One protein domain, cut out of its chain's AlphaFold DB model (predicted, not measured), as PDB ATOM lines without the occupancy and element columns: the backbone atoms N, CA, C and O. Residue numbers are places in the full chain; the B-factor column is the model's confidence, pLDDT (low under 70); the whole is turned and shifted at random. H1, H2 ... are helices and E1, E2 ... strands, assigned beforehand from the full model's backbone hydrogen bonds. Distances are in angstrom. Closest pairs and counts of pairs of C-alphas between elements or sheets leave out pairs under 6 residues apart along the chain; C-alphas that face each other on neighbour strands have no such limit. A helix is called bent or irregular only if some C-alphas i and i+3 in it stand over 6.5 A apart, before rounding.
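This is residues 3 to 144 and 157 to 206 of the 275 residues of an uncharacterized protein of Rhodococcus sp. JVH1 (UniProt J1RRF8). A long, strongly twisted sheet of seven strands has helices H1 and H4 over one face and H3 over the other, and at the E5 and E2 end a smaller sheet of four strands stands partly face to face with it, its strands crossed against those of the large one. H1 and H2 pack side by side, H1 over E3 and E4 of the large sheet and H2 over E7 and E8 of the small one. The printed part has 192 residues, with four named helices and eleven named strands in the order E1 H1 E2 E3 E4 E5 H2 E6 E7 E8 H3 H4 E9 E10 E11. The large sheet runs E5 E2 E3 E4 E11 E10 E9 and the small one E1 E6 E7 E8, both antiparallel, and the class is mixed, helices and strands. The whole is compact, with a radius of gyration of the C-alphas of 17.2 A, yet elongated in outline, spanning 64 by 36 by 29 A.

E1 is residues 3 to 6, with C-alpha 3 at (245.115, 210.720, 262.562). H1 is residues 7 to 19, 18.6 A long. E2, residues 27 to 34, is 20.1 A long and bends by 58 degrees at residue 31. E3, residues 43 to 51, is 25.7 A long, and E4, residues 55 to 62, is 24.3 A long. E5 is residues 70 to 72. H2, residues 74 to 87, is 19.8 A long and begins with C-alpha 74 at (262.203, 220.963, 261.132). E6, residues 95 to 101, is 19.7 A long, E7, residues 104 to 109, is 16.4 A long, and E8 is residues 119 to 123. H3 is residues 132 to 140. H4, residues 165 to 178, is 19.9 A long and is irregular, but only just: C-alphas 167 and 170 are 6.7 A apart. E9 is residues 182 to 185, E10 is residues 193 to 197, and E11 is residues 201 to 205, with C-alpha 205 at (271.834, 211.816, 247.067).

In the large sheet, E2 E3 E4 and E9 E10 E11 are meanders, each strand the antiparallel neighbour of the one before. E2 E3 E4 E5 form a Greek key, a meander whose first strand is also the antiparallel neighbour of the fourth strand. Within hydrogen-bond range are N 27 and O 72 of E2 and E5 at 2.8 A, N 45 and O 32 of the hairpin E2 and E3 at 2.8 A, and N 46 and O 61 of the hairpin E3 and E4 at 2.8 A. E4 of the one meander and E11 of the other are antiparallel neighbours, with N 58 and O 202 within hydrogen-bond range at 2.7 A. With H1 and H4 on one face and H3 on the opposite face, this sheet makes three layers. H1 runs along the strands at a height over the sheet of 8.7 A, and H4 lies over E11 and E10 at 8.8 A. H1 and H4 touch, closest at the C-alphas of Asp 19 and Pro 170, 5.2 A. H3 runs across the strands, at 76 degrees to E11 on the local plane. H1 and H2 touch, closest at the C-alphas of Val 11 and Ala 81, 5.1 A, opposite ways at a shallow tilt of 32 degrees, only just short of steep. The two sheets form a sandwich, two sheets face to face, the facing parts 11.6 A centre to centre and the strands at 57 degrees. In the small sheet, E6 E7 E8 is a meander, with N 97 and O 108 at 2.8 A and N 105 and O 122 at 2.8 A, and E1 pairs with E6 through N 98 and O 3 at 2.8 A. Every O i to N i+4 pair is within range in H1 and H3, against 9 of 10 in H2 and 8 of 10 in H4.

The two C-alphas farthest apart are those of Phe 114 and Thr 158, 64.4 A. Residues 145 to 156 are not printed, and C-alphas 144 and 157 are 13.7 A apart across this cut, which falls in the link H3 to H4. Of the links that are printed whole, none is long. The mean pLDDT of the printed part is 92.1, and residues 111 to 116 are under 70.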
ATOM      1  N   ILE A   3     244.557 212.067 262.509       97.19
ATOM      2  CA  ILE A   3     245.115 210.720 262.562       97.19
ATOM      3  C   ILE A   3     245.439 210.320 263.991       97.19
ATOM      4  O   ILE A   3     245.766 211.183 264.801       97.19
ATOM      5  N   THR A   4     245.425 209.020 264.253       97.06
ATOM      6  CA  THR A   4     246.005 208.424 265.458       97.06
ATOM      7  C   THR A   4     247.204 207.581 265.047       97.06
ATOM      8  O   THR A   4     247.149 206.813 264.080       97.06
ATOM      9  N   ILE A   5     248.315 207.729 265.759       96.94
ATOM     10  CA  ILE A   5     249.577 207.058 265.441       96.94
ATOM     11  C   ILE A   5     250.314 206.669 266.721       96.94
ATOM     12  O   ILE A   5     250.315 207.410 267.704       96.94
ATOM     13  N   SER A   6     250.977 205.507 266.713       96.75
ATOM     14  CA  SER A   6     251.837 205.138 267.839       96.75
ATOM     15  C   SER A   6     252.994 206.128 267.965       96.75
ATOM     16  O   SER A   6     253.625 206.530 266.983       96.75
ATOM     17  N   THR A   7     253.312 206.511 269.193       95.94
ATOM     18  CA  THR A   7     254.306 207.559 269.446       95.94
ATOM     19  C   THR A   7     255.695 207.124 269.023       95.94
ATOM     20  O   THR A   7     256.448 207.910 268.453       95.94
ATOM     21  N   LYS A   8     256.008 205.839 269.218       96.00
ATOM     22  CA  LYS A   8     257.236 205.228 268.714       96.00
ATOM     23  C   LYS A   8     257.358 205.399 267.196       96.00
ATOM     24  O   LYS A   8     258.381 205.894 266.733       96.00
ATOM     25  N   ALA A   9     256.314 205.047 266.443       96.56
ATOM     26  CA  ALA A   9     256.318 205.152 264.986       96.56
ATOM     27  C   ALA A   9     256.480 206.600 264.506       96.56
ATOM     28  O   ALA A   9     257.254 206.858 263.586       96.56
ATOM     29  N   LEU A  10     255.785 207.549 265.143       97.69
ATOM     30  CA  LEU A  10     255.914 208.965 264.809       97.69
ATOM     31  C   LEU A  10     257.330 209.483 265.090       97.69
ATOM     32  O   LEU A  10     257.910 210.174 264.256       97.69
ATOM     33  N   VAL A  11     257.908 209.127 266.239       97.31
ATOM     34  CA  VAL A  11     259.278 209.509 266.603       97.31
ATOM     35  C   VAL A  11     260.295 208.948 265.611       97.31
ATOM     36  O   VAL A  11     261.187 209.684 265.187       97.31
ATOM     37  N   GLU A  12     260.183 207.672 265.241       96.62
ATOM     38  CA  GLU A  12     261.072 207.030 264.265       96.62
ATOM     39  C   GLU A  12     260.966 207.717 262.896       96.62
ATOM     40  O   GLU A  12     261.984 208.145 262.349       96.62
ATOM     41  N   LEU A  13     259.739 207.935 262.409       98.06
ATOM     42  CA  LEU A  13     259.472 208.642 261.155       98.06
ATOM     43  C   LEU A  13     260.072 210.055 261.155       98.06
ATOM     44  O   LEU A  13     260.792 210.420 260.225       98.06
ATOM     45  N   LEU A  14     259.814 210.850 262.198       98.12
ATOM     46  CA  LEU A  14     260.320 212.222 262.283       98.12
ATOM     47  C   LEU A  14     261.843 212.251 262.400       98.12
ATOM     48  O   LEU A  14     262.480 213.084 261.762       98.12
ATOM     49  N   THR A  15     262.441 211.350 263.179       97.50
ATOM     50  CA  THR A  15     263.898 211.325 263.369       97.50
ATOM     51  C   THR A  15     264.622 210.983 262.062       97.50
ATOM     52  O   THR A  15     265.633 211.609 261.751       97.50
ATOM     53  N   ASP A  16     264.087 210.063 261.257       97.62
ATOM     54  CA  ASP A  16     264.659 209.747 259.942       97.62
ATOM     55  C   ASP A  16     264.537 210.892 258.944       97.62
ATOM     56  O   ASP A  16     265.487 211.204 258.223       97.62
ATOM     57  N   LEU A  17     263.381 211.547 258.914       98.19
ATOM     58  CA  LEU A  17     263.163 212.675 258.016       98.19
ATOM     59  C   LEU A  17     263.994 213.894 258.429       98.19
ATOM     60  O   LEU A  17     264.474 214.613 257.554       98.19
ATOM     61  N   LEU A  18     264.224 214.101 259.729       97.69
ATOM     62  CA  LEU A  18     265.046 215.195 260.256       97.69
ATOM     63  C   LEU A  18     266.508 215.126 259.806       97.69
ATOM     64  O   LEU A  18     267.106 216.182 259.616       97.69
ATOM     65  N   ASP A  19     267.075 213.933 259.604       96.94
ATOM     66  CA  ASP A  19     268.457 213.797 259.113       96.94
ATOM     67  C   ASP A  19     268.607 214.277 257.661       96.94
ATOM     68  O   ASP A  19     269.684 214.695 257.246       96.94
ATOM     69  N   THR A  20     267.515 214.276 256.893       97.12
ATOM     70  CA  THR A  20     267.482 214.733 255.496       97.12
ATOM     71  C   THR A  20     266.685 216.024 255.309       97.12
ATOM     72  O   THR A  20     266.440 216.422 254.174       97.12
ATOM     73  N   ALA A  21     266.292 216.707 256.387       96.50
ATOM     74  CA  ALA A  21     265.543 217.960 256.333       96.50
ATOM     75  C   ALA A  21     266.454 219.176 256.527       96.50
ATOM     76  O   ALA A  21     267.257 219.235 257.455       96.50
ATOM     77  N   ASP A  22     266.259 220.199 255.698       90.12
ATOM     78  CA  ASP A  22     266.774 221.539 255.971       90.12
ATOM     79  C   ASP A  22     265.807 222.331 256.870       90.12
ATOM     80  O   ASP A  22     264.581 222.220 256.768       90.12
ATOM     81  N   SER A  23     266.385 223.175 257.722       84.38
ATOM     82  CA  SER A  23     265.726 224.162 258.578       84.38
ATOM     83  C   SER A  23     264.655 224.998 257.866       84.38
ATOM     84  O   SER A  23     263.589 225.216 258.439       84.38
ATOM     85  N   TRP A  24     264.894 225.409 256.616       82.81
ATOM     86  CA  TRP A  24     263.971 226.250 255.847       82.81
ATOM     87  C   TRP A  24     262.815 225.467 255.221       82.81
ATOM     88  O   TRP A  24     261.687 225.950 255.161       82.81
ATOM     89  N   ARG A  25     263.099 224.257 254.724       86.62
ATOM     90  CA  ARG A  25     262.136 223.465 253.942       86.62
ATOM     91  C   ARG A  25     261.254 222.587 254.813       86.62
ATOM     92  O   ARG A  25     260.137 222.315 254.405       86.62
ATOM     93  N   GLY A  26     261.712 222.175 255.994       94.31
ATOM     94  CA  GLY A  26     260.921 221.340 256.893       94.31
ATOM     95  C   GLY A  26     260.663 219.927 256.358       94.31
ATOM     96  O   GLY A  26     261.437 219.389 255.560       94.31
ATOM     97  N   ILE A  27     259.582 219.316 256.843       97.69
ATOM     98  CA  ILE A  27     259.165 217.946 256.538       97.69
ATOM     99  C   ILE A  27     257.755 217.978 255.956       97.69
ATOM    100  O   ILE A  27     256.810 218.410 256.613       97.69
ATOM    101  N   HIS A  28     257.612 217.515 254.719       97.62
ATOM    102  CA  HIS A  28     256.326 217.418 254.045       97.62
ATOM    103  C   HIS A  28     255.631 216.118 254.450       97.62
ATOM    104  O   HIS A  28     256.115 215.036 254.112       97.62
ATOM    105  N   LEU A  29     254.494 216.211 255.139       97.50
ATOM    106  CA  LEU A  29     253.717 215.073 255.630       97.50
ATOM    107  C   LEU A  29     252.356 214.994 254.942       97.50
ATOM    108  O   LEU A  29     251.729 216.014 254.652       97.50
ATOM    109  N   ARG A  30     251.890 213.768 254.696       96.12
ATOM    110  CA  ARG A  30     250.540 213.485 254.196       96.12
ATOM    111  C   ARG A  30     250.105 212.072 254.553       96.12
ATOM    112  O   ARG A  30     250.949 211.179 254.642       96.12
ATOM    113  N   THR A  31     248.804 211.841 254.647       97.44
ATOM    114  CA  THR A  31     248.263 210.482 254.580       97.44
ATOM    115  C   THR A  31     248.186 209.985 253.139       97.44
ATOM    116  O   THR A  31     248.075 210.746 252.171       97.44
ATOM    117  N   THR A  32     248.311 208.675 252.980       95.38
ATOM    118  CA  THR A  32     248.117 207.961 251.718       95.38
ATOM    119  C   THR A  32     247.634 206.548 252.020       95.38
ATOM    120  O   THR A  32     247.795 206.064 253.138       95.38
ATOM    121  N   ARG A  33     247.053 205.874 251.030       94.50
ATOM    122  CA  ARG A  33     246.759 204.440 251.112       94.50
ATOM    123  C   ARG A  33     247.886 203.640 250.464       94.50
ATOM    124  O   ARG A  33     248.508 204.131 249.519       94.50
ATOM    125  N   GLY A  34     248.187 202.470 251.018       90.06
ATOM    126  CA  GLY A  34     249.188 201.550 250.483       90.06
ATOM    127  C   GLY A  34     249.192 200.209 251.212       90.06
ATOM    128  O   GLY A  34     248.576 200.066 252.267       90.06
ATOM    129  N   HIS A  35     249.885 199.226 250.643       87.00
ATOM    130  CA  HIS A  35     250.002 197.887 251.223       87.00
ATOM    131  C   HIS A  35     251.048 197.845 252.344       87.00
ATOM    132  O   HIS A  35     252.099 198.487 252.254       87.00
ATOM    133  N   TRP A  36     250.772 197.060 253.386       83.00
ATOM    134  CA  TRP A  36     251.703 196.769 254.475       83.00
ATOM    135  C   TRP A  36     251.822 195.259 254.649       83.00
ATOM    136  O   TRP A  36     250.829 194.579 254.886       83.00
ATOM    137  N   GLY A  37     253.050 194.740 254.626       82.50
ATOM    138  CA  GLY A  37     253.295 193.316 254.850       82.50
ATOM    139  C   GLY A  37     252.599 192.454 253.799       82.50
ATOM    140  O   GLY A  37     252.719 192.720 252.607       82.50
ATOM    141  N   GLU A  38     251.892 191.424 254.257       80.19
ATOM    142  CA  GLU A  38     251.146 190.497 253.399       80.19
ATOM    143  C   GLU A  38     249.643 190.815 253.345       80.19
ATOM    144  O   GLU A  38     248.891 190.076 252.709       80.19
ATOM    145  N   ASP A  39     249.191 191.894 253.998       76.19
ATOM    146  CA  ASP A  39     247.770 192.230 254.017       76.19
ATOM    147  C   ASP A  39     247.285 192.616 252.608       76.19
ATOM    148  O   ASP A  39     247.862 193.509 251.969       76.19
ATOM    149  N   PRO A  40     246.213 191.970 252.107       76.50
ATOM    150  CA  PRO A  40     245.682 192.254 250.778       76.50
ATOM    151  C   PRO A  40     245.024 193.639 250.703       76.50
ATOM    152  O   PRO A  40     244.965 194.234 249.626       76.50
ATOM    153  N   ASP A  41     244.560 194.164 251.840       87.75
ATOM    154  CA  ASP A  41     243.892 195.456 251.926       87.75
ATOM    155  C   ASP A  41     244.891 196.608 252.084       87.75
ATOM    156  O   ASP A  41     245.914 196.520 252.766       87.75
ATOM    157  N   GLU A  42     244.570 197.750 251.478       88.81
ATOM    158  CA  GLU A  42     245.353 198.962 251.686       88.81
ATOM    159  C   GLU A  42     245.128 199.510 253.100       88.81
ATOM    160  O   GLU A  42     243.989 199.734 253.515       88.81
ATOM    161  N   THR A  43     246.204 199.844 253.804       93.12
ATOM    162  CA  THR A  43     246.165 200.534 255.100       93.12
ATOM    163  C   THR A  43     246.484 202.020 254.926       93.12
ATOM    164  O   THR A  43     247.113 202.437 253.948       93.12
ATOM    165  N   THR A  44     246.027 202.857 255.861       96.00
ATOM    166  CA  THR A  44     246.432 204.264 255.909       96.00
ATOM    167  C   THR A  44     247.874 204.387 256.402       96.00
ATOM    168  O   THR A  44     248.238 203.956 257.498       96.00
ATOM    169  N   LEU A  45     248.696 205.048 255.597       96.75
ATOM    170  CA  LEU A  45     250.085 205.353 255.892       96.75
ATOM    171  C   LEU A  45     250.246 206.858 256.098       96.75
ATOM    172  O   LEU A  45     249.797 207.651 255.269       96.75
ATOM    173  N   LEU A  46     250.939 207.252 257.164       98.00
ATOM    174  CA  LEU A  46     251.527 208.579 257.274       98.00
ATOM    175  C   LEU A  46     252.861 208.541 256.538       98.00
ATOM    176  O   LEU A  46     253.800 207.875 256.974       98.00
ATOM    177  N   ALA A  47     252.936 209.243 255.416       97.38
ATOM    178  CA  ALA A  47     254.127 209.323 254.594       97.38
ATOM    179  C   ALA A  47     254.772 210.701 254.736       97.38
ATOM    180  O   ALA A  47     254.086 211.729 254.751       97.38
ATOM    181  N   GLY A  48     256.100 210.719 254.801       97.62
ATOM    182  CA  GLY A  48     256.872 211.942 254.924       97.62
ATOM    183  C   GLY A  48     257.986 212.044 253.898       97.62
ATOM    184  O   GLY A  48     258.566 211.038 253.491       97.62
ATOM    185  N   THR A  49     258.274 213.268 253.469       97.94
ATOM    186  CA  THR A  49     259.368 213.587 252.551       97.94
ATOM    187  C   THR A  49     260.134 214.794 253.073       97.94
ATOM    188  O   THR A  49     259.539 215.794 253.472       97.94
ATOM    189  N   SER A  50     261.457 214.725 253.035       97.81
ATOM    190  CA  SER A  50     262.349 215.815 253.433       97.81
ATOM    191  C   SER A  50     263.529 215.924 252.471       97.81
ATOM    192  O   SER A  50     263.865 214.981 251.749       97.81
ATOM    193  N   THR A  51     264.125 217.116 252.398       97.44
ATOM    194  CA  THR A  51     265.323 217.341 251.587       97.44
ATOM    195  C   THR A  51     266.189 218.480 252.123       97.44
ATOM    196  O   THR A  51     265.677 219.489 252.618       97.44
ATOM    197  N   THR A  52     267.507 218.343 251.955       95.19
ATOM    198  CA  THR A  52     268.493 219.421 252.131       95.19
ATOM    199  C   THR A  52     268.803 220.159 250.826       95.19
ATOM    200  O   THR A  52     269.553 221.131 250.818       95.19
ATOM    201  N   GLY A  53     268.251 219.691 249.703       93.06
ATOM    202  CA  GLY A  53     268.631 220.082 248.346       93.06
ATOM    203  C   GLY A  53     269.729 219.202 247.738       93.06
ATOM    204  O   GLY A  53     269.754 219.049 246.521       93.06
ATOM    205  N   ALA A  54     270.582 218.583 248.560       93.25
ATOM    206  CA  ALA A  54     271.613 217.638 248.115       93.25
ATOM    207  C   ALA A  54     271.263 216.181 248.448       93.25
ATOM    208  O   ALA A  54     271.603 215.275 247.693       93.25
ATOM    209  N   VAL A  55     270.554 215.955 249.553       96.00
ATOM    210  CA  VAL A  55     269.985 214.654 249.912       96.00
ATOM    211  C   VAL A  55     268.478 214.794 250.085       96.00
ATOM    212  O   VAL A  55     267.973 215.859 250.459       96.00
ATOM    213  N   MET A  56     267.742 213.730 249.793       96.50
ATOM    214  CA  MET A  56     266.324 213.625 250.104       96.50
ATOM    215  C   MET A  56     266.002 212.269 250.721       96.50
ATOM    216  O   MET A  56     266.626 211.263 250.380       96.50
ATOM    217  N   GLY A  57     265.008 212.261 251.600       97.44
ATOM    218  CA  GLY A  57     264.481 211.063 252.231       97.44
ATOM    219  C   GLY A  57     262.969 210.994 252.090       97.44
ATOM    220  O   GLY A  57     262.272 212.012 252.116       97.44
ATOM    221  N   HIS A  58     262.465 209.780 251.936       97.88
ATOM    222  CA  HIS A  58     261.055 209.458 251.952       97.88
ATOM    223  C   HIS A  58     260.839 208.166 252.730       97.88
ATOM    224  O   HIS A  58     261.485 207.146 252.490       97.88
ATOM    225  N   THR A  59     259.917 208.216 253.680       97.75
ATOM    226  CA  THR A  59     259.544 207.058 254.488       97.75
ATOM    227  C   THR A  59     258.087 207.162 254.896       97.75
ATOM    228  O   THR A  59     257.432 208.186 254.673       97.75
ATOM    229  N   TRP A  60     257.567 206.094 255.477       97.25
ATOM    230  CA  TRP A  60     256.184 206.008 255.896       97.25
ATOM    231  C   TRP A  60     256.039 205.118 257.127       97.25
ATOM    232  O   TRP A  60     256.921 204.326 257.458       97.25
ATOM    233  N   THR A  61     254.908 205.258 257.810       96.69
ATOM    234  CA  THR A  61     254.488 204.365 258.893       96.69
ATOM    235  C   THR A  61     252.965 204.269 258.953       96.69
ATOM    236  O   THR A  61     252.272 205.090 258.350       96.69
ATOM    237  N   VAL A  62     252.426 203.276 259.656       96.00
ATOM    238  CA  VAL A  62     250.973 203.076 259.766       96.00
ATOM    239  C   VAL A  62     250.362 204.039 260.758       96.00
ATOM    240  O   VAL A  62     250.908 204.309 261.828       96.00
ATOM    241  N   CYS A  63     249.190 204.532 260.386       96.50
ATOM    242  CA  CYS A  63     248.319 205.315 261.240       96.50
ATOM    243  C   CYS A  63     246.861 204.985 260.915       96.50
ATOM    244  O   CYS A  63     246.561 204.309 259.930       96.50
ATOM    245  N   THR A  64     245.942 205.474 261.734       96.38
ATOM    246  CA  THR A  64     244.510 205.469 261.424       96.38
ATOM    247  C   THR A  64     244.044 206.897 261.174       96.38
ATOM    248  O   THR A  64     244.639 207.836 261.691       96.38
ATOM    249  N   GLY A  65     242.982 207.072 260.385       95.88
ATOM    250  CA  GLY A  65     242.419 208.389 260.069       95.88
ATOM    251  C   GLY A  65     242.929 208.989 258.757       95.88
ATOM    252  O   GLY A  65     243.353 208.265 257.858       95.88
ATOM    253  N   ASP A  66     242.834 210.311 258.638       96.12
ATOM    254  CA  ASP A  66     243.263 211.071 257.461       96.12
ATOM    255  C   ASP A  66     243.809 212.443 257.877       96.12
ATOM    256  O   ASP A  66     243.184 213.155 258.671       96.12
ATOM    257  N   LEU A  67     244.976 212.814 257.349       95.00
ATOM    258  CA  LEU A  67     245.657 214.070 257.641       95.00
ATOM    259  C   LEU A  67     245.921 214.825 256.342       95.00
ATOM    260  O   LEU A  67     246.570 214.322 255.424       95.00
ATOM    261  N   GLN A  68     245.488 216.083 256.300       93.12
ATOM    262  CA  GLN A  68     245.785 216.944 255.164       93.12
ATOM    263  C   GLN A  68     247.296 217.118 254.977       93.12
ATOM    264  O   GLN A  68     248.077 217.130 255.934       93.12
ATOM    265  N   VAL A  69     247.692 217.284 253.713       95.12
ATOM    266  CA  VAL A  69     249.066 217.628 253.339       95.12
ATOM    267  C   VAL A  69     249.510 218.870 254.111       95.12
ATOM    268  O   VAL A  69     248.816 219.886 254.110       95.12
ATOM    269  N   SER A  70     250.678 218.797 254.740       95.69
ATOM    270  CA  SER A  70     251.239 219.905 255.512       95.69
ATOM    271  C   SER A  70     252.760 219.893 255.505       95.69
ATOM    272  O   SER A  70     253.391 218.864 255.257       95.69
ATOM    273  N   LEU A  71     253.354 221.060 255.763       96.69
ATOM    274  CA  LEU A  71     254.800 221.238 255.800       96.69
ATOM    275  C   LEU A  71     255.246 221.656 257.194       96.69
ATOM    276  O   LEU A  71     255.053 222.796 257.610       96.69
ATOM    277  N   TRP A  72     255.818 220.716 257.932       97.25
ATOM    278  CA  TRP A  72     256.153 220.923 259.332       97.25
ATOM    279  C   TRP A  72     257.569 221.489 259.458       97.25
ATOM    280  O   TRP A  72     258.502 220.910 258.889       97.25
ATOM    281  N   PRO A  73     257.780 222.584 260.207       97.00
ATOM    282  CA  PRO A  73     259.118 223.130 260.396       97.00
ATOM    283  C   PRO A  73     260.037 222.119 261.092       97.00
ATOM    284  O   PRO A  73     259.672 221.517 262.104       97.00
ATOM    285  N   ALA A  74     261.267 221.956 260.594       97.06
ATOM    286  CA  ALA A  74     262.203 220.963 261.132       97.06
ATOM    287  C   ALA A  74     262.534 221.207 262.620       97.06
ATOM    288  O   ALA A  74     262.718 220.259 263.383       97.06
ATOM    289  N   ALA A  75     262.575 222.472 263.053       96.25
ATOM    290  CA  ALA A  75     262.785 222.824 264.458       96.25
ATOM    291  C   ALA A  75     261.653 222.292 265.354       96.25
ATOM    292  O   ALA A  75     261.925 221.644 266.365       96.25
ATOM    293  N   ASN A  76     260.397 222.490 264.947       97.19
ATOM    294  CA  ASN A  76     259.225 221.999 265.670       97.19
ATOM    295  C   ASN A  76     259.159 220.471 265.666       97.19
ATOM    296  O   ASN A  76     258.921 219.883 266.716       97.19
ATOM    297  N   CYS A  77     259.471 219.818 264.541       97.31
ATOM    298  CA  CYS A  77     259.559 218.358 264.479       97.31
ATOM    299  C   CYS A  77     260.607 217.792 265.444       97.31
ATOM    300  O   CYS A  77     260.365 216.760 266.067       97.31
ATOM    301  N   ARG A  78     261.758 218.461 265.596       96.94
ATOM    302  CA  ARG A  78     262.799 218.052 266.552       96.94
ATOM    303  C   ARG A  78     262.317 218.186 267.996       96.94
ATOM    304  O   ARG A  78     262.429 217.230 268.754       96.94
ATOM    305  N   ILE A  79     261.735 219.336 268.345       96.88
ATOM    306  CA  ILE A  79     261.168 219.584 269.681       96.88
ATOM    307  C   ILE A  79     260.086 218.547 270.001       96.88
ATOM    308  O   ILE A  79     260.118 217.939 271.070       96.88
ATOM    309  N   LEU A  80     259.171 218.308 269.059       96.56
ATOM    310  CA  LEU A  80     258.100 217.329 269.195       96.56
ATOM    311  C   LEU A  80     258.659 215.916 269.388       96.56
ATOM    312  O   LEU A  80     258.294 215.248 270.349       96.56
ATOM    313  N   ALA A  81     259.573 215.465 268.525       96.38
ATOM    314  CA  ALA A  81     260.155 214.129 268.627       96.38
ATOM    315  C   ALA A  81     260.865 213.914 269.973       96.38
ATOM    316  O   ALA A  81     260.726 212.854 270.581       96.38
ATOM    317  N   ASP A  82     261.592 214.914 270.474       96.06
ATOM    318  CA  ASP A  82     262.291 214.815 271.756       96.06
ATOM    319  C   ASP A  82     261.344 214.866 272.962       96.06
ATOM    320  O   ASP A  82     261.598 214.194 273.965       96.06
ATOM    321  N   ALA A  83     260.240 215.611 272.875       94.12
ATOM    322  CA  ALA A  83     259.195 215.600 273.893       94.12
ATOM    323  C   ALA A  83     258.461 214.250 273.926       94.12
ATOM    324  O   ALA A  83     258.347 213.627 274.982       94.12
ATOM    325  N   LEU A  84     258.068 213.736 272.761       94.00
ATOM    326  CA  LEU A  84     257.384 212.452 272.616       94.00
ATOM    327  C   LEU A  84     258.239 211.264 273.071       94.00
ATOM    328  O   LEU A  84     257.720 210.351 273.710       94.00
ATOM    329  N   LYS A  85     259.559 211.284 272.832       93.31
ATOM    330  CA  LYS A  85     260.492 210.282 273.390       93.31
ATOM    331  C   LYS A  85     260.449 210.225 274.916       93.31
ATOM    332  O   LYS A  85     260.652 209.158 275.490       93.31
ATOM    333  N   LYS A  86     260.251 211.371 275.576       91.19
ATOM    334  CA  LYS A  86     260.166 211.451 277.040       91.19
ATOM    335  C   LYS A  86     258.810 210.965 277.541       91.19
ATOM    336  O   LYS A  86     258.792 210.234 278.524       91.19
ATOM    337  N   LEU A  87     257.725 211.333 276.857       87.06
ATOM    338  CA  LEU A  87     256.359 210.938 277.217       87.06
ATOM    339  C   LEU A  87     256.128 209.431 277.035       87.06
ATOM    340  O   LEU A  87     255.678 208.765 277.958       87.06
ATOM    341  N   ALA A  88     256.576 208.851 275.920       88.00
ATOM    342  CA  ALA A  88     256.463 207.411 275.668       88.00
ATOM    343  C   ALA A  88     257.470 206.553 276.468       88.00
ATOM    344  O   ALA A  88     257.621 205.350 276.222       88.00
ATOM    345  N   LYS A  89     258.228 207.138 277.406       88.31
ATOM    346  CA  LYS A  89     259.256 206.404 278.145       88.31
ATOM    347  C   LYS A  89     258.604 205.411 279.107       88.31
ATOM    348  O   LYS A  89     258.131 205.780 280.173       88.31
ATOM    349  N   GLY A  90     258.684 204.129 278.763       80.75
ATOM    350  CA  GLY A  90     258.154 203.032 279.581       80.75
ATOM    351  C   GLY A  90     256.757 202.567 279.169       80.75
ATOM    352  O   GLY A  90     256.364 201.476 279.573       80.75
ATOM    353  N   ASP A  91     256.069 203.312 278.301       85.50
ATOM    354  CA  ASP A  91     254.790 202.913 277.718       85.50
ATOM    355  C   ASP A  91     254.949 202.583 276.226       85.50
ATOM    356  O   ASP A  91     255.135 203.448 275.372       85.50
ATOM    357  N   LYS A  92     254.873 201.287 275.905       83.31
ATOM    358  CA  LYS A  92     254.965 200.795 274.522       83.31
ATOM    359  C   LYS A  92     253.682 201.030 273.719       83.31
ATOM    360  O   LYS A  92     253.746 200.969 272.493       83.31
ATOM    361  N   GLY A  93     252.548 201.239 274.390       87.75
ATOM    362  CA  GLY A  93     251.237 201.471 273.782       87.75
ATOM    363  C   GLY A  93     250.912 202.949 273.564       87.75
ATOM    364  O   GLY A  93     249.887 203.246 272.956       87.75
ATOM    365  N   HIS A  94     251.782 203.858 274.015       92.56
ATOM    366  CA  HIS A  94     251.565 205.300 273.940       92.56
ATOM    367  C   HIS A  94     251.307 205.767 272.498       92.56
ATOM    368  O   HIS A  94     252.123 205.553 271.589       92.56
ATOM    369  N   ALA A  95     250.194 206.464 272.286       94.94
ATOM    370  CA  ALA A  95     249.747 206.972 270.994       94.94
ATOM    371  C   ALA A  95     249.392 208.458 271.089       94.94
ATOM    372  O   ALA A  95     249.139 208.984 272.173       94.94
ATOM    373  N   VAL A  96     249.413 209.130 269.942       95.38
ATOM    374  CA  VAL A  96     249.013 210.532 269.829       95.38
ATOM    375  C   VAL A  96     247.996 210.709 268.717       95.38
ATOM    376  O   VAL A  96     248.076 210.061 267.667       95.38
ATOM    377  N   ASP A  97     247.087 211.644 268.948       96.19
ATOM    378  CA  ASP A  97     246.152 212.154 267.965       96.19
ATOM    379  C   ASP A  97     246.704 213.451 267.376       96.19
ATOM    380  O   ASP A  97     247.101 214.377 268.088       96.19
ATOM    381  N   ILE A  98     246.739 213.522 266.050       96.75
ATOM    382  CA  ILE A  98     247.260 214.664 265.304       96.75
ATOM    383  C   ILE A  98     246.134 215.230 264.463       96.75
ATOM    384  O   ILE A  98     245.516 214.514 263.672       96.75
ATOM    385  N   ARG A  99     245.894 216.531 264.582       96.00
ATOM    386  CA  ARG A  99     244.953 217.264 263.735       96.00
ATOM    387  C   ARG A  99     245.566 218.564 263.243       96.00
ATOM    388  O   ARG A  99     246.493 219.095 263.847       96.00
ATOM    389  N   ILE A 100     245.018 219.073 262.147       95.25
ATOM    390  CA  ILE A 100     245.375 220.382 261.600       95.25
ATOM    391  C   ILE A 100     244.140 221.267 261.683       95.25
ATOM    392  O   ILE A 100     243.062 220.872 261.230       95.25
ATOM    393  N   ASP A 101     244.306 222.435 262.290       93.75
ATOM    394  CA  ASP A 101     243.282 223.458 262.451       93.75
ATOM    395  C   ASP A 101     243.786 224.766 261.831       93.75
ATOM    396  O   ASP A 101     244.683 225.428 262.359       93.75
ATOM    397  N   GLY A 102     243.290 225.088 260.634       91.38
ATOM    398  CA  GLY A 102     243.859 226.150 259.805       91.38
ATOM    399  C   GLY A 102     245.323 225.862 259.453       91.38
ATOM    400  O   GLY A 102     245.616 224.882 258.772       91.38
ATOM    401  N   ASN A 103     246.232 226.709 259.940       92.94
ATOM    402  CA  ASN A 103     247.679 226.541 259.770       92.94
ATOM    403  C   ASN A 103     248.361 225.960 261.015       92.94
ATOM    404  O   ASN A 103     249.587 225.924 261.068       92.94
ATOM    405  N   THR A 104     247.606 225.505 262.011       96.12
ATOM    406  CA  THR A 104     248.167 225.004 263.266       96.12
ATOM    407  C   THR A 104     248.056 223.490 263.316       96.12
ATOM    408  O   THR A 104     246.966 222.925 263.223       96.12
ATOM    409  N   VAL A 105     249.189 222.817 263.483       96.62
ATOM    410  CA  VAL A 105     249.233 221.405 263.864       96.62
ATOM    411  C   VAL A 105     249.036 221.312 265.361       96.62
ATOM    412  O   VAL A 105     249.686 222.025 266.123       96.62
ATOM    413  N   ILE A 106     248.157 220.405 265.765       96.50
ATOM    414  CA  ILE A 106     247.840 220.112 267.155       96.50
ATOM    415  C   ILE A 106     248.080 218.619 267.361       96.50
ATOM    416  O   ILE A 106     247.451 217.790 266.699       96.50
ATOM    417  N   VAL A 107     249.010 218.292 268.255       95.62
ATOM    418  CA  VAL A 107     249.352 216.925 268.655       95.62
ATOM    419  C   VAL A 107     248.971 216.764 270.115       95.62
ATOM    420  O   VAL A 107     249.497 217.479 270.965       95.62
ATOM    421  N   VAL A 108     248.076 215.829 270.400       93.94
ATOM    422  CA  VAL A 108     247.600 215.538 271.754       93.94
ATOM    423  C   VAL A 108     247.851 214.066 272.037       93.94
ATOM    424  O   VAL A 108     247.714 213.236 271.141       93.94
ATOM    425  N   GLU A 109     248.229 213.720 273.263       91.31
ATOM    426  CA  GLU A 109     248.187 212.319 273.692       91.31
ATOM    427  C   GLU A 109     246.783 211.747 273.482       91.31
ATOM    428  O   GLU A 109     245.781 212.386 273.816       91.31
ATOM    429  N   THR A 110     246.696 210.548 272.903       84.81
ATOM    430  CA  THR A 110     245.402 209.899 272.691       84.81
ATOM    431  C   THR A 110     244.748 209.677 274.052       84.81
ATOM    432  O   THR A 110     245.321 209.024 274.925       84.81
ATOM    433  N   ALA A 111     243.556 210.248 274.240       67.69
ATOM    434  CA  ALA A 111     242.907 210.309 275.543       67.69
ATOM    435  C   ALA A 111     242.739 208.909 276.155       67.69
ATOM    436  O   ALA A 111     242.030 208.054 275.619       67.69
ATOM    437  N   THR A 112     243.352 208.692 277.318       60.06
ATOM    438  CA  THR A 112     242.938 207.618 278.225       60.06
ATOM    439  C   THR A 112     241.764 208.127 279.063       60.06
ATOM    440  O   THR A 112     241.599 209.332 279.234       60.06
ATOM    441  N   LEU A 113     240.908 207.225 279.556       52.12
ATOM    442  CA  LEU A 113     239.599 207.525 280.172       52.12
ATOM    443  C   LEU A 113     239.593 208.583 281.305       52.12
ATOM    444  O   LEU A 113     238.508 208.966 281.739       52.12
ATOM    445  N   PHE A 114     240.752 209.039 281.799       53.81
ATOM    446  CA  PHE A 114     240.862 209.821 283.032       53.81
ATOM    447  C   PHE A 114     241.834 211.013 283.012       53.81
ATOM    448  O   PHE A 114     241.865 211.714 284.018       53.81
ATOM    449  N   ASP A 115     242.573 211.293 281.929       58.44
ATOM    450  CA  ASP A 115     243.542 212.406 281.917       58.44
ATOM    451  C   ASP A 115     243.519 213.239 280.628       58.44
ATOM    452  O   ASP A 115     243.435 212.723 279.510       58.44
ATOM    453  N   HIS A 116     243.643 214.557 280.801       62.81
ATOM    454  CA  HIS A 116     243.987 215.482 279.726       62.81
ATOM    455  C   HIS A 116     245.507 215.421 279.543       62.81
ATOM    456  O   HIS A 116     246.249 216.053 280.294       62.81
ATOM    457  N   GLY A 117     245.966 214.592 278.604       74.00
ATOM    458  CA  GLY A 117     247.392 214.428 278.318       74.00
ATOM    459  C   GLY A 117     248.045 215.687 277.735       74.00
ATOM    460  O   GLY A 117     247.396 216.718 277.536       74.00
ATOM    461  N   ALA A 118     249.350 215.623 277.471       85.12
ATOM    462  CA  ALA A 118     250.091 216.758 276.939       85.12
ATOM    463  C   ALA A 118     249.612 217.155 275.534       85.12
ATOM    464  O   ALA A 118     249.303 216.313 274.688       85.12
ATOM    465  N   GLU A 119     249.622 218.463 275.280       92.06
ATOM    466  CA  GLU A 119     249.268 219.057 273.996       92.06
ATOM    467  C   GLU A 119     250.435 219.890 273.454       92.06
ATOM    468  O   GLU A 119     251.033 220.708 274.158       92.06
ATOM    469  N   PHE A 120     250.744 219.691 272.175       94.25
ATOM    470  CA  PHE A 120     251.746 220.442 271.430       94.25
ATOM    471  C   PHE A 120     251.083 221.124 270.243       94.25
ATOM    472  O   PHE A 120     250.387 220.479 269.459       94.25
ATOM    473  N   GLN A 121     251.354 222.416 270.078       96.88
ATOM    474  CA  GLN A 121     250.843 223.197 268.959       96.88
ATOM    475  C   GLN A 121     251.969 223.948 268.260       96.88
ATOM    476  O   GLN A 121     252.865 224.488 268.915       96.88
ATOM    477  N   PHE A 122     251.926 223.994 266.931       97.19
ATOM    478  CA  PHE A 122     252.815 224.839 266.135       97.19
ATOM    479  C   PHE A 122     252.242 225.123 264.749       97.19
ATOM    480  O   PHE A 122     251.440 224.354 264.221       97.19
ATOM    481  N   GLU A 123     252.682 226.225 264.151       96.69
ATOM    482  CA  GLU A 123     252.269 226.618 262.806       96.69
ATOM    483  C   GLU A 123     253.029 225.839 261.721       96.69
ATOM    484  O   GLU A 123     254.226 225.561 261.846       96.69
ATOM    485  N   VAL A 124     252.331 225.493 260.639       95.12
ATOM    486  CA  VAL A 124     252.909 224.867 259.444       95.12
ATOM    487  C   VAL A 124     253.334 225.914 258.423       95.12
ATOM    488  O   VAL A 124     252.761 226.997 258.322       95.12
ATOM    489  N   HIS A 125     254.327 225.562 257.614       94.06
ATOM    490  CA  HIS A 125     254.673 226.319 256.417       94.06
ATOM    491  C   HIS A 125     253.697 226.004 255.269       94.06
ATOM    492  O   HIS A 125     252.968 225.008 255.297       94.06
ATOM    493  N   ASP A 126     253.718 226.823 254.213       91.56
ATOM    494  CA  ASP A 126     252.955 226.544 252.994       91.56
ATOM    495  C   ASP A 126     253.498 225.294 252.284       91.56
ATOM    496  O   ASP A 126     254.602 225.287 251.731       91.56
ATOM    497  N   ALA A 127     252.689 224.236 252.252       91.62
ATOM    498  CA  ALA A 127     253.046 222.984 251.601       91.62
ATOM    499  C   ALA A 127     253.246 223.116 250.083       91.62
ATOM    500  O   ALA A 127     253.995 222.327 249.504       91.62
ATOM    501  N   LYS A 128     252.650 224.123 249.429       90.94
ATOM    502  CA  LYS A 128     252.819 224.351 247.982       90.94
ATOM    503  C   LYS A 128     254.226 224.818 247.614       90.94
ATOM    504  O   LYS A 128     254.647 224.616 246.477       90.94
ATOM    505  N   ALA A 129     254.956 225.415 248.556       87.88
ATOM    506  CA  ALA A 129     256.340 225.830 248.349       87.88
ATOM    507  C   ALA A 129     257.321 224.641 248.347       87.88
ATOM    508  O   ALA A 129     258.462 224.776 247.895       87.88
ATOM    509  N   PHE A 130     256.900 223.469 248.835       93.75
ATOM    510  CA  PHE A 130     257.749 222.285 248.871       93.75
ATOM    511  C   PHE A 130     257.913 221.687 247.461       93.75
ATOM    512  O   PHE A 130     256.921 221.497 246.756       93.75
ATOM    513  N   PRO A 131     259.138 221.334 247.018       93.31
ATOM    514  CA  PRO A 131     259.411 220.926 245.635       93.31
ATOM    515  C   PRO A 131     258.991 219.473 245.332       93.31
ATOM    516  O   PRO A 131     259.736 218.718 244.703       93.31
ATOM    517  N   MET A 132     257.795 219.061 245.761       92.75
ATOM    518  CA  MET A 132     257.359 217.664 245.759       92.75
ATOM    519  C   MET A 132     257.332 217.039 244.359       92.75
ATOM    520  O   MET A 132     257.682 215.874 244.211       92.75
ATOM    521  N   SER A 133     256.984 217.801 243.317       91.06
ATOM    522  CA  SER A 133     256.966 217.299 241.933       91.06
ATOM    523  C   SER A 133     258.350 216.857 241.448       91.06
ATOM    524  O   SER A 133     258.483 215.803 240.827       91.06
ATOM    525  N   ARG A 134     259.399 217.623 241.777       90.50
ATOM    526  CA  ARG A 134     260.787 217.284 241.428       90.50
ATOM    527  C   ARG A 134     261.281 216.083 242.226       90.50
ATOM    528  O   ARG A 134     261.889 215.187 241.653       90.50
ATOM    529  N   LEU A 135     260.998 216.058 243.529       93.00
ATOM    530  CA  LEU A 135     261.398 214.960 244.414       93.00
ATOM    531  C   LEU A 135     260.712 213.644 244.034       93.00
ATOM    532  O   LEU A 135     261.342 212.592 244.038       93.00
ATOM    533  N   ARG A 136     259.437 213.708 243.640       90.75
ATOM    534  CA  ARG A 136     258.686 212.541 243.186       90.75
ATOM    535  C   ARG A 136     259.273 211.937 241.914       90.75
ATOM    536  O   ARG A 136     259.504 210.738 241.891       90.75
ATOM    537  N   ARG A 137     259.614 212.763 240.920       90.25
ATOM    538  CA  ARG A 137     260.298 212.306 239.698       90.25
ATOM    539  C   ARG A 137     261.584 211.525 240.006       90.25
ATOM    540  O   ARG A 137     261.885 210.548 239.333       90.25
ATOM    541  N   ILE A 138     262.337 211.949 241.025       90.75
ATOM    542  CA  ILE A 138     263.567 211.264 241.448       90.75
ATOM    543  C   ILE A 138     263.252 209.900 242.080       90.75
ATOM    544  O   ILE A 138     263.928 208.925 241.761       90.75
ATOM    545  N   ILE A 139     262.249 209.818 242.961       87.12
ATOM    546  CA  ILE A 139     261.881 208.565 243.649       87.12
ATOM    547  C   ILE A 139     261.245 207.561 242.685       87.12
ATOM    548  O   ILE A 139     261.655 206.402 242.672       87.12
ATOM    549  N   ASP A 140     260.275 208.005 241.881       86.44
ATOM    550  CA  ASP A 140     259.485 207.151 240.981       86.44
ATOM    551  C   ASP A 140     260.365 206.510 239.891       86.44
ATOM    552  O   ASP A 140     259.986 205.522 239.265       86.44
ATOM    553  N   GLY A 141     261.593 207.011 239.726       76.25
ATOM    554  CA  GLY A 141     262.620 206.362 238.928       76.25
ATOM    555  C   GLY A 141     262.584 206.712 237.453       76.25
ATOM    556  O   GLY A 141     263.236 206.025 236.663       76.25
ATOM    557  N   ASP A 142     261.873 207.784 237.104       81.00
ATOM    558  CA  ASP A 142     261.925 208.372 235.775       81.00
ATOM    559  C   ASP A 142     263.385 208.640 235.385       81.00
ATOM    560  O   ASP A 142     264.169 209.124 236.216       81.00
ATOM    561  N   PRO A 143     263.768 208.397 234.119       79.75
ATOM    562  CA  PRO A 143     265.091 208.749 233.638       79.75
ATOM    563  C   PRO A 143     265.405 210.217 233.946       79.75
ATOM    564  O   PRO A 143     264.723 211.161 233.512       79.75
ATOM    565  N   LEU A 144     266.451 210.405 234.744       83.25
ATOM    566  CA  LEU A 144     267.018 211.715 234.989       83.25
ATOM    567  C   LEU A 144     267.805 212.139 233.739       83.25
ATOM    568  O   LEU A 144     268.424 211.292 233.091       83.25
ATOM    569  N   ASN A 157     280.417 209.713 231.523       89.06
ATOM    570  CA  ASN A 157     280.212 208.829 232.655       89.06
ATOM    571  C   ASN A 157     281.538 208.171 233.046       89.06
ATOM    572  O   ASN A 157     282.052 207.321 232.331       89.06
ATOM    573  N   THR A 158     282.046 208.517 234.220       87.75
ATOM    574  CA  THR A 158     283.373 208.111 234.704       87.75
ATOM    575  C   THR A 158     283.297 207.024 235.769       87.75
ATOM    576  O   THR A 158     282.263 206.858 236.414       87.75
ATOM    577  N   ASN A 159     284.384 206.308 236.057       86.69
ATOM    578  CA  ASN A 159     284.384 205.324 237.152       86.69
ATOM    579  C   ASN A 159     284.258 205.966 238.543       86.69
ATOM    580  O   ASN A 159     283.604 205.419 239.435       86.69
ATOM    581  N   ARG A 160     284.818 207.165 238.720       86.62
ATOM    582  CA  ARG A 160     284.734 207.942 239.960       86.62
ATOM    583  C   ARG A 160     283.372 208.613 240.140       86.62
ATOM    584  O   ARG A 160     282.908 209.310 239.248       86.62
ATOM    585  N   THR A 161     282.783 208.475 241.329       89.25
ATOM    586  CA  THR A 161     281.704 209.342 241.841       89.25
ATOM    587  C   THR A 161     282.229 210.084 243.063       89.25
ATOM    588  O   THR A 161     282.718 209.449 243.997       89.25
ATOM    589  N   THR A 162     282.113 211.409 243.075       89.62
ATOM    590  CA  THR A 162     282.573 212.234 244.197       89.62
ATOM    591  C   THR A 162     281.395 212.610 245.082       89.62
ATOM    592  O   THR A 162     280.383 213.119 244.606       89.62
ATOM    593  N   TRP A 163     281.535 212.406 246.387       91.62
ATOM    594  CA  TRP A 163     280.498 212.714 247.362       91.62
ATOM    595  C   TRP A 163     280.933 213.841 248.283       91.62
ATOM    596  O   TRP A 163     282.040 213.822 248.815       91.62
ATOM    597  N   ASN A 164     280.028 214.790 248.529       91.50
ATOM    598  CA  ASN A 164     280.174 215.656 249.689       91.50
ATOM    599  C   ASN A 164     279.821 214.807 250.923       91.50
ATOM    600  O   ASN A 164     278.765 214.162 250.896       91.50
ATOM    601  N   PRO A 165     280.633 214.796 251.997       92.44
ATOM    602  CA  PRO A 165     280.291 214.086 253.228       92.44
ATOM    603  C   PRO A 165     278.872 214.392 253.728       92.44
ATOM    604  O   PRO A 165     278.148 213.475 254.109       92.44
ATOM    605  N   ALA A 166     278.421 215.645 253.602       91.81
ATOM    606  CA  ALA A 166     277.081 216.075 254.001       91.81
ATOM    607  C   ALA A 166     275.939 215.434 253.182       91.81
ATOM    608  O   ALA A 166     274.797 215.419 253.639       91.81
ATOM    609  N   SER A 167     276.217 214.897 251.988       92.88
ATOM    610  CA  SER A 167     275.230 214.177 251.168       92.88
ATOM    611  C   SER A 167     275.048 212.719 251.608       92.88
ATOM    612  O   SER A 167     273.969 212.161 251.425       92.88
ATOM    613  N   ILE A 168     276.090 212.096 252.170       94.75
ATOM    614  CA  ILE A 168     276.106 210.661 252.513       94.75
ATOM    615  C   ILE A 168     275.905 210.423 254.009       94.75
ATOM    616  O   ILE A 168     275.228 209.468 254.389       94.75
ATOM    617  N   GLU A 169     276.440 211.292 254.869       96.19
ATOM    618  CA  GLU A 169     276.329 211.171 256.326       96.19
ATOM    619  C   GLU A 169     274.873 210.979 256.805       96.19
ATOM    620  O   GLU A 169     274.645 210.062 257.600       96.19
ATOM    621  N   PRO A 170     273.869 211.738 256.312       96.94
ATOM    622  CA  PRO A 170     272.469 211.499 256.662       96.94
ATOM    623  C   PRO A 170     271.986 210.080 256.358       96.94
ATOM    624  O   PRO A 170     271.313 209.462 257.182       96.94
ATOM    625  N   LEU A 171     272.360 209.541 255.195       97.44
ATOM    626  CA  LEU A 171     271.954 208.204 254.767       97.44
ATOM    627  C   LEU A 171     272.556 207.132 255.674       97.44
ATOM    628  O   LEU A 171     271.855 206.213 256.095       97.44
ATOM    629  N   LEU A 172     273.834 207.282 256.033       97.62
ATOM    630  CA  LEU A 172     274.513 206.369 256.952       97.62
ATOM    631  C   LEU A 172     273.917 206.428 258.364       97.62
ATOM    632  O   LEU A 172     273.752 205.387 258.997       97.62
ATOM    633  N   LYS A 173     273.547 207.618 258.861       97.81
ATOM    634  CA  LYS A 173     272.857 207.765 260.158       97.81
ATOM    635  C   LYS A 173     271.532 207.008 260.180       97.81
ATOM    636  O   LYS A 173     271.269 206.280 261.139       97.81
ATOM    637  N   ILE A 174     270.735 207.138 259.121       97.88
ATOM    638  CA  ILE A 174     269.450 206.443 258.984       97.88
ATOM    639  C   ILE A 174     269.666 204.926 258.889       97.88
ATOM    640  O   ILE A 174     269.038 204.178 259.637       97.88
ATOM    641  N   ALA A 175     270.591 204.471 258.038       97.75
ATOM    642  CA  ALA A 175     270.919 203.054 257.869       97.75
ATOM    643  C   ALA A 175     271.362 202.409 259.190       97.75
ATOM    644  O   ALA A 175     270.811 201.390 259.604       97.75
ATOM    645  N   ASN A 176     272.264 203.068 259.923       97.62
ATOM    646  CA  ASN A 176     272.725 202.610 261.233       97.62
ATOM    647  C   ASN A 176     271.596 202.561 262.270       97.62
ATOM    648  O   ASN A 176     271.493 201.594 263.024       97.62
ATOM    649  N   ARG A 177     270.728 203.582 262.309       96.00
ATOM    650  CA  ARG A 177     269.590 203.626 263.240       96.00
ATOM    651  C   ARG A 177     268.574 202.520 262.951       96.00
ATOM    652  O   ARG A 177     268.052 201.927 263.894       96.00
ATOM    653  N   ARG A 178     268.332 202.223 261.672       95.44
ATOM    654  CA  ARG A 178     267.441 201.142 261.224       95.44
ATOM    655  C   ARG A 178     268.088 199.758 261.279       95.44
ATOM    656  O   ARG A 178     267.360 198.776 261.303       95.44
ATOM    657  N   LYS A 179     269.422 199.685 261.380       96.81
ATOM    658  CA  LYS A 179     270.227 198.453 261.277       96.81
ATOM    659  C   LYS A 179     270.042 197.751 259.930       96.81
ATOM    660  O   LYS A 179     270.010 196.527 259.859       96.81
ATOM    661  N   GLU A 180     269.931 198.551 258.881       97.31
ATOM    662  CA  GLU A 180     269.691 198.107 257.512       97.31
ATOM    663  C   GLU A 180     270.861 198.513 256.615       97.31
ATOM    664  O   GLU A 180     271.609 199.445 256.924       97.31
ATOM    665  N   GLN A 181     271.019 197.827 255.488       96.38
ATOM    666  CA  GLN A 181     272.035 198.183 254.501       96.38
ATOM    667  C   GLN A 181     271.594 199.390 253.667       96.38
ATOM    668  O   GLN A 181     270.419 199.545 253.333       96.38
ATOM    669  N   LEU A 182     272.557 200.246 253.321       96.81
ATOM    670  CA  LEU A 182     272.368 201.318 252.350       96.81
ATOM    671  C   LEU A 182     272.674 200.786 250.950       96.81
ATOM    672  O   LEU A 182     273.820 200.458 250.643       96.81
ATOM    673  N   HIS A 183     271.665 200.771 250.086       96.56
ATOM    674  CA  HIS A 183     271.824 200.473 248.667       96.56
ATOM    675  C   HIS A 183     271.802 201.774 247.866       96.56
ATOM    676  O   HIS A 183     270.857 202.554 247.991       96.56
ATOM    677  N   LEU A 184     272.826 202.006 247.038       94.56
ATOM    678  CA  LEU A 184     272.894 203.139 246.113       94.56
ATOM    679  C   LEU A 184     272.782 202.645 244.669       94.56
ATOM    680  O   LEU A 184     273.567 201.812 244.221       94.56
ATOM    681  N   PHE A 185     271.821 203.191 243.933       92.62
ATOM    682  CA  PHE A 185     271.570 202.862 242.536       92.62
ATOM    683  C   PHE A 185     272.151 203.962 241.652       92.62
ATOM    684  O   PHE A 185     271.565 205.040 241.495       92.62
ATOM    685  N   ARG A 186     273.324 203.679 241.082       89.75
ATOM    686  CA  ARG A 186     274.033 204.564 240.158       89.75
ATOM    687  C   ARG A 186     273.617 204.282 238.716       89.75
ATOM    688  O   ARG A 186     273.751 203.162 238.235       89.75
ATOM    689  N   THR A 187     273.219 205.331 238.011       87.75
ATOM    690  CA  THR A 187     273.062 205.355 236.546       87.75
ATOM    691  C   THR A 187     274.224 206.085 235.872       87.75
ATOM    692  O   THR A 187     274.731 205.631 234.852       87.75
ATOM    693  N   HIS A 188     274.688 207.186 236.467       89.50
ATOM    694  CA  HIS A 188     275.775 208.016 235.950       89.50
ATOM    695  C   HIS A 188     276.582 208.623 237.113       89.50
ATOM    696  O   HIS A 188     276.019 208.912 238.169       89.50
ATOM    697  N   SER A 189     277.899 208.807 236.963       86.56
ATOM    698  CA  SER A 189     278.783 209.298 238.043       86.56
ATOM    699  C   SER A 189     278.422 210.696 238.549       86.56
ATOM    700  O   SER A 189     278.387 210.934 239.747       86.56
ATOM    701  N   ASN A 190     278.098 211.605 237.632       87.19
ATOM    702  CA  ASN A 190     277.694 212.985 237.930       87.19
ATOM    703  C   ASN A 190     276.172 213.192 238.099       87.19
ATOM    704  O   ASN A 190     275.697 214.326 238.066       87.19
ATOM    705  N   GLN A 191     275.385 212.120 238.222       90.94
ATOM    706  CA  GLN A 191     273.926 212.197 238.360       90.94
ATOM    707  C   GLN A 191     273.497 211.810 239.774       90.94
ATOM    708  O   GLN A 191     274.230 211.135 240.483       90.94
ATOM    709  N   ILE A 192     272.301 212.229 240.185       93.44
ATOM    710  CA  ILE A 192     271.692 211.834 241.461       93.44
ATOM    711  C   ILE A 192     271.605 210.304 241.545       93.44
ATOM    712  O   ILE A 192     271.073 209.666 240.634       93.44
ATOM    713  N   HIS A 193     272.091 209.716 242.641       94.19
ATOM    714  CA  HIS A 193     271.936 208.281 242.904       94.19
ATOM    715  C   HIS A 193     270.752 208.068 243.828       94.19
ATOM    716  O   HIS A 193     270.625 208.734 244.859       94.19
ATOM    717  N   ARG A 194     269.883 207.127 243.462       95.50
ATOM    718  CA  ARG A 194     268.770 206.716 244.322       95.50
ATOM    719  C   ARG A 194     269.310 205.869 245.466       95.50
ATOM    720  O   ARG A 194     270.265 205.121 245.282       95.50
ATOM    721  N   ALA A 195     268.691 205.990 246.627       96.31
ATOM    722  CA  ALA A 195     269.065 205.286 247.839       96.31
ATOM    723  C   ALA A 195     267.884 204.460 248.355       96.31
ATOM    724  O   ALA A 195     266.744 204.925 248.323       96.31
ATOM    725  N   GLN A 196     268.162 203.264 248.864       97.12
ATOM    726  CA  GLN A 196     267.195 202.423 249.566       97.12
ATOM    727  C   GLN A 196     267.809 201.925 250.874       97.12
ATOM    728  O   GLN A 196     268.977 201.535 250.904       97.12
ATOM    729  N   ILE A 197     267.012 201.950 251.943       97.88
ATOM    730  CA  ILE A 197     267.374 201.438 253.267       97.88
ATOM    731  C   ILE A 197     266.207 200.573 253.758       97.88
ATOM    732  O   ILE A 197     265.149 201.080 254.146       97.88
ATOM    733  N   GLY A 198     266.382 199.253 253.705       94.81
ATOM    734  CA  GLY A 198     265.307 198.297 253.966       94.81
ATOM    735  C   GLY A 198     264.106 198.477 253.023       94.81
ATOM    736  O   GLY A 198     264.238 198.925 251.881       94.81
ATOM    737  N   ASN A 199     262.910 198.145 253.514       92.38
ATOM    738  CA  ASN A 199     261.679 198.131 252.703       92.38
ATOM    739  C   ASN A 199     260.815 199.397 252.843       92.38
ATOM    740  O   ASN A 199     259.817 199.548 252.145       92.38
ATOM    741  N   GLN A 200     261.161 200.292 253.769       93.44
ATOM    742  CA  GLN A 200     260.305 201.420 254.169       93.44
ATOM    743  C   GLN A 200     260.956 202.785 253.961       93.44
ATOM    744  O   GLN A 200     260.341 203.813 254.255       93.44
ATOM    745  N   TRP A 201     262.206 202.819 253.505       97.19
ATOM    746  CA  TRP A 201     262.939 204.057 253.324       97.19
ATOM    747  C   TRP A 201     263.574 204.089 251.939       97.19
ATOM    748  O   TRP A 201     264.347 203.205 251.562       97.19
ATOM    749  N   VAL A 202     263.243 205.137 251.191       97.12
ATOM    750  CA  VAL A 202     263.823 205.449 249.886       97.12
ATOM    751  C   VAL A 202     264.257 206.904 249.873       97.12
ATOM    752  O   VAL A 202     263.709 207.748 250.577       97.12
ATOM    753  N   GLY A 203     265.239 207.226 249.054       96.62
ATOM    754  CA  GLY A 203     265.746 208.581 248.967       96.62
ATOM    755  C   GLY A 203     266.667 208.751 247.785       96.62
ATOM    756  O   GLY A 203     266.683 207.941 246.858       96.62
ATOM    757  N   ALA A 204     267.442 209.822 247.816       96.62
ATOM    758  CA  ALA A 204     268.465 210.059 246.818       96.62
ATOM    759  C   ALA A 204     269.533 211.011 247.345       96.62
ATOM    760  O   ALA A 204     269.250 211.852 248.200       96.62
ATOM    761  N   ALA A 205     270.738 210.902 246.797       96.00
ATOM    762  CA  ALA A 205     271.834 211.816 247.067       96.00
ATOM    763  C   ALA A 205     272.433 212.331 245.756       96.00
ATOM    764  O   ALA A 205     272.664 211.575 244.809       96.00
ATOM    765  N   ALA A 206     272.684 213.634 245.709       93.56
ATOM    766  CA  ALA A 206     273.387 214.288 244.624       93.56
ATOM    767  C   ALA A 206     274.905 214.199 244.864       93.56
ATOM    768  O   ALA A 206     275.372 214.572 245.953       93.56
TER     769      ALA A 206